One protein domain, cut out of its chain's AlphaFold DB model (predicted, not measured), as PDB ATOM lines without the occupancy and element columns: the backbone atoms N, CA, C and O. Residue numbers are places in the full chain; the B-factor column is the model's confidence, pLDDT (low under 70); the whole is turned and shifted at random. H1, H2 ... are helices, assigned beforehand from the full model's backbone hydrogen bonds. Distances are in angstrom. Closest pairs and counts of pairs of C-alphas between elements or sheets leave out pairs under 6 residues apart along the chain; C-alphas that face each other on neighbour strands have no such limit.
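Overview. This is residues 8 to 71 of the 77 residues of an uncharacterized protein of Candidatus Woesebacteria bacterium RIFOXYA1_FULL_40_18 (UniProt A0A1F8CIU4). A helical hairpin of H3 and H4 makes one end of a long, thin model, and from the start of H3 the chain trails away to two short helices, H2 and H1, which pack on no other helix. The hairpin is well formed, but the rest is strung out, and residues 22 to 28 and 34 to 39 stand free. The printed part has 64 residues, with four named helices in the order H1, H2, H3, H4 and no named strand, and its class is all helix. It is extended, with a radius of gyration of the C-alphas of 18.5 A, and its outline is a rod of 51 by 23 by 21 A.

Along the chain. H1, residues 8 to 14, begins at C-alpha 8 at (275.021, 274.980, 417.975). H2 holds residues 23 to 29. H3, residues 35 to 52, is the longest helix at 25.8 A and starts at C-alpha 35 at (254.178, 269.547, 413.706). H4, residues 56 to 69, is 20.2 A long and ends at C-alpha 69 at (242.546, 272.011, 405.254).

Arrangement. H1 and H2 are apart, and H2 and H3 are apart. H3 and H4 form a helical hairpin and touch, their closest C-alphas being those of Ala 47 and Gly 62, 4.1 A apart. They run opposite ways at a shallow tilt of 26 degrees. H4 is apart from both H1 and H2. Each O i to N i+4 pair is within hydrogen-bond range in H2, H3 and H4, against 2 of 3 in H1.

Size, cuts and confidence. The two C-alphas farthest apart are those of Ile 17 and Gly 54, at 51.8 A. The printed part has no cut. The links H2 to H3 and H3 to H4 are tight, and H1 to H2 is short. Mean pLDDT of the printed part is 75.7, with residues 8 to 14, 16 to 21 and 23 to 36 under 70.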
ATOM      1  N   ARG A   8     274.187 276.173 418.058       58.34
ATOM      2  CA  ARG A   8     275.021 274.980 417.975       58.34
ATOM      3  C   ARG A   8     274.309 273.811 417.294       58.34
ATOM      4  O   ARG A   8     274.928 273.158 416.462       58.34
ATOM      5  N   ALA A   9     273.033 273.571 417.598       60.25
ATOM      6  CA  ALA A   9     272.264 272.479 416.994       60.25
ATOM      7  C   ALA A   9     272.086 272.692 415.481       60.25
ATOM      8  O   ALA A   9     272.313 271.782 414.690       60.25
ATOM      9  N   TRP A  10     271.808 273.938 415.087       63.22
ATOM     10  CA  TRP A  10     271.690 274.353 413.687       63.22
ATOM     11  C   TRP A  10     272.991 274.160 412.886       63.22
ATOM     12  O   TRP A  10     272.967 273.748 411.727       63.22
ATOM     13  N   TRP A  11     274.149 274.431 413.498       57.88
ATOM     14  CA  TRP A  11     275.448 274.224 412.847       57.88
ATOM     15  C   TRP A  11     275.834 272.746 412.725       57.88
ATOM     16  O   TRP A  11     276.424 272.371 411.714       57.88
ATOM     17  N   LEU A  12     275.497 271.914 413.719       64.94
ATOM     18  CA  LEU A  12     275.791 270.473 413.711       64.94
ATOM     19  C   LEU A  12     275.039 269.738 412.588       64.94
ATOM     20  O   LEU A  12     275.642 268.936 411.873       64.94
ATOM     21  N   GLU A  13     273.774 270.100 412.360       61.75
ATOM     22  CA  GLU A  13     272.952 269.571 411.263       61.75
ATOM     23  C   GLU A  13     273.588 269.842 409.886       61.75
ATOM     24  O   GLU A  13     273.666 268.957 409.035       61.75
ATOM     25  N   ARG A  14     274.148 271.041 409.681       67.06
ATOM     26  CA  ARG A  14     274.792 271.431 408.412       67.06
ATOM     27  C   ARG A  14     276.121 270.738 408.126       67.06
ATOM     28  O   ARG A  14     276.511 270.667 406.964       67.06
ATOM     29  N   ILE A  15     276.820 270.250 409.148       72.94
ATOM     30  CA  ILE A  15     278.079 269.504 408.982       72.94
ATOM     31  C   ILE A  15     277.862 267.984 408.964       72.94
ATOM     32  O   ILE A  15     278.832 267.230 409.007       72.94
ATOM     33  N   GLY A  16     276.604 267.529 408.888       64.06
ATOM     34  CA  GLY A  16     276.249 266.111 408.806       64.06
ATOM     35  C   GLY A  16     276.488 265.338 410.103       64.06
ATOM     36  O   GLY A  16     276.566 264.111 410.078       64.06
ATOM     37  N   ILE A  17     276.631 266.038 411.232       65.50
ATOM     38  CA  ILE A  17     276.784 265.418 412.546       65.50
ATOM     39  C   ILE A  17     275.431 265.474 413.234       65.50
ATOM     40  O   ILE A  17     274.961 266.545 413.614       65.50
ATOM     41  N   GLU A  18     274.822 264.308 413.425       60.34
ATOM     42  CA  GLU A  18     273.569 264.204 414.159       60.34
ATOM     43  C   GLU A  18     273.799 264.624 415.624       60.34
ATOM     44  O   GLU A  18     274.611 264.005 416.331       60.34
ATOM     45  N   PRO A  19     273.161 265.708 416.101       62.44
ATOM     46  CA  PRO A  19     273.343 266.156 417.470       62.44
ATOM     47  C   PRO A  19     272.786 265.095 418.421       62.44
ATOM     48  O   PRO A  19     271.624 264.699 418.339       62.44
ATOM     49  N   LYS A  20     273.619 264.627 419.355       68.56
ATOM     50  CA  LYS A  20     273.166 263.716 420.411       68.56
ATOM     51  C   LYS A  20     272.221 264.461 421.345       68.56
ATOM     52  O   LYS A  20     272.670 265.205 422.213       68.56
ATOM     53  N   LEU A  21     270.934 264.207 421.171       64.06
ATOM     54  CA  LEU A  21     269.875 264.752 422.007       64.06
ATOM     55  C   LEU A  21     270.027 264.285 423.460       64.06
ATOM     56  O   LEU A  21     270.245 263.100 423.754       64.06
ATOM     57  N   THR A  22     269.854 265.214 424.385       72.19
ATOM     58  CA  THR A  22     269.675 264.933 425.809       72.19
ATOM     59  C   THR A  22     268.360 264.185 426.058       72.19
ATOM     60  O   THR A  22     267.502 264.055 425.184       72.19
ATOM     61  N   GLU A  23     268.199 263.631 427.258       65.31
ATOM     62  CA  GLU A  23     266.971 262.932 427.659       65.31
ATOM     63  C   GLU A  23     265.749 263.872 427.671       65.31
ATOM     64  O   GLU A  23     264.667 263.500 427.213       65.31
ATOM     65  N   GLY A  24     265.946 265.130 428.082       66.06
ATOM     66  CA  GLY A  24     264.918 266.172 428.011       66.06
ATOM     67  C   GLY A  24     264.527 266.509 426.570       66.06
ATOM     68  O   GLY A  24     263.341 266.567 426.259       66.06
ATOM     69  N   GLU A  25     265.497 266.649 425.664       61.59
ATOM     70  CA  GLU A  25     265.223 266.916 424.243       61.59
ATOM     71  C   GLU A  25     264.522 265.739 423.559       61.59
ATOM     72  O   GLU A  25     263.594 265.946 422.783       61.59
ATOM     73  N   ARG A  26     264.882 264.496 423.899       61.94
ATOM     74  CA  ARG A  26     264.172 263.299 423.417       61.94
ATOM     75  C   ARG A  26     262.720 263.241 423.874       61.94
ATOM     76  O   ARG A  26     261.868 262.817 423.103       61.94
ATOM     77  N   THR A  27     262.441 263.706 425.090       59.22
ATOM     78  CA  THR A  27     261.075 263.799 425.626       59.22
ATOM     79  C   THR A  27     260.241 264.842 424.873       59.22
ATOM     80  O   THR A  27     259.042 264.654 424.690       59.22
ATOM     81  N   TYR A  28     260.870 265.913 424.376       56.16
ATOM     82  CA  TYR A  28     260.218 266.880 423.486       56.16
ATOM     83  C   TYR A  28     260.058 266.369 422.046       56.16
ATOM     84  O   TYR A  28     259.144 266.809 421.348       56.16
ATOM     85  N   LEU A  29     260.931 265.461 421.593       53.28
ATOM     86  CA  LEU A  29     261.061 265.095 420.179       53.28
ATOM     87  C   LEU A  29     260.235 263.890 419.705       53.28
ATOM     88  O   LEU A  29     260.168 263.687 418.496       53.28
ATOM     89  N   LEU A  30     259.570 263.102 420.561       51.31
ATOM     90  CA  LEU A  30     258.791 261.941 420.089       51.31
ATOM     91  C   LEU A  30     257.515 261.665 420.911       51.31
ATOM     92  O   LEU A  30     257.561 261.708 422.136       51.31
ATOM     93  N   PRO A  31     256.429 261.165 420.284       54.94
ATOM     94  CA  PRO A  31     255.695 261.731 419.134       54.94
ATOM     95  C   PRO A  31     254.169 261.680 419.406       54.94
ATOM     96  O   PRO A  31     253.749 260.773 420.100       54.94
ATOM     97  N   ASN A  32     253.308 262.576 418.891       48.78
ATOM     98  CA  ASN A  32     251.844 262.281 418.793       48.78
ATOM     99  C   ASN A  32     250.999 263.276 417.981       48.78
ATOM    100  O   ASN A  32     249.775 263.268 418.025       48.78
ATOM    101  N   THR A  33     251.639 264.153 417.231       51.22
ATOM    102  CA  THR A  33     251.071 264.797 416.048       51.22
ATOM    103  C   THR A  33     252.293 265.382 415.365       51.22
ATOM    104  O   THR A  33     253.082 266.058 416.034       51.22
ATOM    105  N   SER A  34     252.531 265.061 414.095       65.12
ATOM    106  CA  SER A  34     253.540 265.776 413.312       65.12
ATOM    107  C   SER A  34     253.314 267.276 413.518       65.12
ATOM    108  O   SER A  34     252.171 267.703 413.692       65.12
ATOM    109  N   ASP A  35     254.363 268.097 413.540       69.00
ATOM    110  CA  ASP A  35     254.178 269.547 413.706       69.00
ATOM    111  C   ASP A  35     253.154 270.098 412.697       69.00
ATOM    112  O   ASP A  35     252.384 270.999 413.013       69.00
ATOM    113  N   VAL A  36     253.041 269.448 411.535       67.69
ATOM    114  CA  VAL A  36     252.000 269.665 410.525       67.69
ATOM    115  C   VAL A  36     250.583 269.380 411.040       67.69
ATOM    116  O   VAL A  36     249.695 270.192 410.821       67.69
ATOM    117  N   GLU A  37     250.330 268.276 411.738       70.88
ATOM    118  CA  GLU A  37     249.010 267.982 412.315       70.88
ATOM    119  C   GLU A  37     248.626 268.971 413.424       70.88
ATOM    120  O   GLU A  37     247.465 269.372 413.501       70.88
ATOM    121  N   LYS A  38     249.587 269.418 414.246       75.56
ATOM    122  CA  LYS A  38     249.334 270.463 415.256       75.56
ATOM    123  C   LYS A  38     249.013 271.803 414.603       75.56
ATOM    124  O   LYS A  38     248.068 272.472 415.015       75.56
ATOM    125  N   LEU A  39     249.773 272.171 413.572       78.44
ATOM    126  CA  LEU A  39     249.527 273.376 412.784       78.44
ATOM    127  C   LEU A  39     248.167 273.304 412.082       78.44
ATOM    128  O   LEU A  39     247.400 274.254 412.164       78.44
ATOM    129  N   ASN A  40     247.811 272.162 411.492       81.00
ATOM    130  CA  ASN A  40     246.509 271.961 410.855       81.00
ATOM    131  C   ASN A  40     245.353 272.054 411.861       81.00
ATOM    132  O   ASN A  40     244.324 272.654 411.554       81.00
ATOM    133  N   ALA A  41     245.515 271.499 413.068       82.94
ATOM    134  CA  ALA A  41     244.516 271.607 414.129       82.94
ATOM    135  C   ALA A  41     244.333 273.060 414.601       82.94
ATOM    136  O   ALA A  41     243.201 273.512 414.784       82.94
ATOM    137  N   GLN A  42     245.427 273.810 414.751       86.44
ATOM    138  CA  GLN A  42     245.376 275.232 415.092       86.44
ATOM    139  C   GLN A  42     244.700 276.048 413.981       86.44
ATOM    140  O   GLN A  42     243.786 276.827 414.254       86.44
ATOM    141  N   GLU A  43     245.068 275.802 412.726       88.12
ATOM    142  CA  GLU A  43     244.512 276.507 411.570       88.12
ATOM    143  C   GLU A  43     243.010 276.214 411.396       88.12
ATOM    144  O   GLU A  43     242.229 277.095 411.028       88.12
ATOM    145  N   GLN A  44     242.566 275.000 411.745       89.00
ATOM    146  CA  GLN A  44     241.149 274.641 411.797       89.00
ATOM    147  C   GLN A  44     240.393 275.443 412.869       89.00
ATOM    148  O   GLN A  44     239.288 275.928 412.608       89.00
ATOM    149  N   ILE A  45     240.969 275.603 414.064       90.94
ATOM    150  CA  ILE A  45     240.369 276.394 415.151       90.94
ATOM    151  C   ILE A  45     240.244 277.863 414.738       90.94
ATOM    152  O   ILE A  45     239.192 278.474 414.940       90.94
ATOM    153  N   ASP A  46     241.283 278.429 414.131       90.25
ATOM    154  CA  ASP A  46     241.279 279.834 413.725       90.25
ATOM    155  C   ASP A  46     240.308 280.094 412.565       90.25
ATOM    156  O   ASP A  46     239.578 281.088 412.583       90.25
ATOM    157  N   ALA A  47     240.174 279.153 411.625       89.50
ATOM    158  CA  ALA A  47     239.134 279.199 410.599       89.50
ATOM    159  C   ALA A  47     237.712 279.202 411.197       89.50
ATOM    160  O   ALA A  47     236.857 279.971 410.755       89.50
ATOM    161  N   ILE A  48     237.454 278.391 412.229       90.50
ATOM    162  CA  ILE A  48     236.160 278.371 412.936       90.50
ATOM    163  C   ILE A  48     235.915 279.697 413.666       90.50
ATOM    164  O   ILE A  48     234.805 280.229 413.608       90.50
ATOM    165  N   ARG A  49     236.940 280.266 414.313       92.25
ATOM    166  CA  ARG A  49     236.842 281.574 414.981       92.25
ATOM    167  C   ARG A  49     236.501 282.690 414.002       92.25
ATOM    168  O   ARG A  49     235.637 283.501 414.314       92.25
ATOM    169  N   LEU A  50     237.117 282.694 412.818       89.81
ATOM    170  CA  LEU A  50     236.801 283.647 411.748       89.81
ATOM    171  C   LEU A  50     235.346 283.535 411.282       89.81
ATOM    172  O   LEU A  50     234.714 284.550 411.024       89.81
ATOM    173  N   ILE A  51     234.790 282.323 411.212       89.06
ATOM    174  CA  ILE A  51     233.375 282.123 410.864       89.06
ATOM    175  C   ILE A  51     232.455 282.629 411.984       89.06
ATOM    176  O   ILE A  51     231.399 283.198 411.710       89.06
ATOM    177  N   ALA A  52     232.846 282.434 413.243       92.19
ATOM    178  CA  ALA A  52     232.043 282.809 414.401       92.19
ATOM    179  C   ALA A  52     231.924 284.329 414.618       92.19
ATOM    180  O   ALA A  52     231.037 284.754 415.356       92.19
ATOM    181  N   THR A  53     232.770 285.156 413.988       91.56
ATOM    182  CA  THR A  53     232.682 286.625 414.102       91.56
ATOM    183  C   THR A  53     231.412 287.197 413.469       91.56
ATOM    184  O   THR A  53     230.972 288.273 413.863       91.56
ATOM    185  N   GLY A  54     230.829 286.499 412.486       84.62
ATOM    186  CA  GLY A  54     229.678 286.978 411.718       84.62
ATOM    187  C   GLY A  54     230.004 288.076 410.698       84.62
ATOM    188  O   GLY A  54     229.102 288.507 409.980       84.62
ATOM    189  N   ASP A  55     231.268 288.499 410.595       95.19
ATOM    190  CA  ASP A  55     231.710 289.427 409.558       95.19
ATOM    191  C   ASP A  55     231.724 288.719 408.183       95.19
ATOM    192  O   ASP A  55     232.311 287.638 408.063       95.19
ATOM    193  N   PRO A  56     231.087 289.279 407.135       93.19
ATOM    194  CA  PRO A  56     230.973 288.612 405.837       93.19
ATOM    195  C   PRO A  56     232.316 288.224 405.203       93.19
ATOM    196  O   PRO A  56     232.421 287.166 404.573       93.19
ATOM    197  N   GLU A  57     233.348 289.054 405.367       91.81
ATOM    198  CA  GLU A  57     234.672 288.822 404.792       91.81
ATOM    199  C   GLU A  57     235.441 287.772 405.602       91.81
ATOM    200  O   GLU A  57     235.972 286.811 405.033       91.81
ATOM    201  N   ALA A  58     235.404 287.864 406.933       88.94
ATOM    202  CA  ALA A  58     235.978 286.860 407.825       88.94
ATOM    203  C   ALA A  58     235.337 285.476 407.624       88.94
ATOM    204  O   ALA A  58     236.045 284.469 407.552       88.94
ATOM    205  N   VAL A  59     234.013 285.411 407.446       90.50
ATOM    206  CA  VAL A  59     233.288 284.164 407.161       90.50
ATOM    207  C   VAL A  59     233.738 283.555 405.832       90.50
ATOM    208  O   VAL A  59     233.934 282.338 405.759       90.50
ATOM    209  N   LYS A  60     233.933 284.370 404.786       91.19
ATOM    210  CA  LYS A  60     234.448 283.902 403.489       91.19
ATOM    211  C   LYS A  60     235.842 283.288 403.645       91.19
ATOM    212  O   LYS A  60     236.057 282.154 403.215       91.19
ATOM    213  N   ILE A  61     236.755 283.999 404.307       89.50
ATOM    214  CA  ILE A  61     238.137 283.552 404.534       89.50
ATOM    215  C   ILE A  61     238.166 282.272 405.378       89.50
ATOM    216  O   ILE A  61     238.824 281.300 405.005       89.50
ATOM    217  N   GLY A  62     237.421 282.234 406.486       88.62
ATOM    218  CA  GLY A  62     237.360 281.071 407.372       88.62
ATOM    219  C   GLY A  62     236.837 279.822 406.659       88.62
ATOM    220  O   GLY A  62     237.424 278.747 406.775       88.62
ATOM    221  N   ARG A  63     235.791 279.955 405.831       89.25
ATOM    222  CA  ARG A  63     235.274 278.840 405.017       89.25
ATOM    223  C   ARG A  63     236.293 278.342 403.994       89.25
ATOM    224  O   ARG A  63     236.442 277.130 403.848       89.25
ATOM    225  N   GLN A  64     236.992 279.246 403.313       87.94
ATOM    226  CA  GLN A  64     237.995 278.882 402.311       87.94
ATOM    227  C   GLN A  64     239.183 278.143 402.943       87.94
ATOM    228  O   GLN A  64     239.580 277.087 402.451       87.94
ATOM    229  N   ARG A  65     239.690 278.630 404.085       86.44
ATOM    230  CA  ARG A  65     240.756 277.954 404.847       86.44
ATOM    231  C   ARG A  65     240.334 276.564 405.311       86.44
ATOM    232  O   ARG A  65     241.078 275.605 405.134       86.44
ATOM    233  N   LEU A  66     239.115 276.432 405.834       88.00
ATOM    234  CA  LEU A  66     238.589 275.142 406.273       88.00
ATOM    235  C   LEU A  66     238.437 274.156 405.101       88.00
ATOM    236  O   LEU A  66     238.735 272.974 405.249       88.00
ATOM    237  N   ARG A  67     238.014 274.629 403.921       84.81
ATOM    238  CA  ARG A  67     237.954 273.800 402.706       84.81
ATOM    239  C   ARG A  67     239.336 273.335 402.257       84.81
ATOM    240  O   ARG A  67     239.470 272.157 401.937       84.81
ATOM    241  N   PHE A  68     240.339 274.214 402.274       84.25
ATOM    242  CA  PHE A  68     241.727 273.854 401.964       84.25
ATOM    243  C   PHE A  68     242.243 272.764 402.913       84.25
ATOM    244  O   PHE A  68     242.694 271.718 402.454       84.25
ATOM    245  N   LEU A  69     242.085 272.958 404.229       84.56
ATOM    246  CA  LEU A  69     242.546 272.011 405.254       84.56
ATOM    247  C   LEU A  69     241.868 270.638 405.162       84.56
ATOM    248  O   LEU A  69     242.500 269.617 405.412       84.56
ATOM    249  N   LEU A  70     240.585 270.599 404.795       83.06
ATOM    250  CA  LEU A  70     239.823 269.354 404.661       83.06
ATOM    251  C   LEU A  70     239.982 268.682 403.287       83.06
ATOM    252  O   LEU A  70     239.300 267.691 403.026       83.06
ATOM    253  N   GLY A  71     240.815 269.228 402.391       77.75
ATOM    254  CA  GLY A  71     240.973 268.717 401.027       77.75
ATOM    255  C   GLY A  71     239.702 268.836 400.178       77.75
ATOM    256  O   GLY A  71     239.487 268.042 399.268       77.75
TER     257      GLY A  71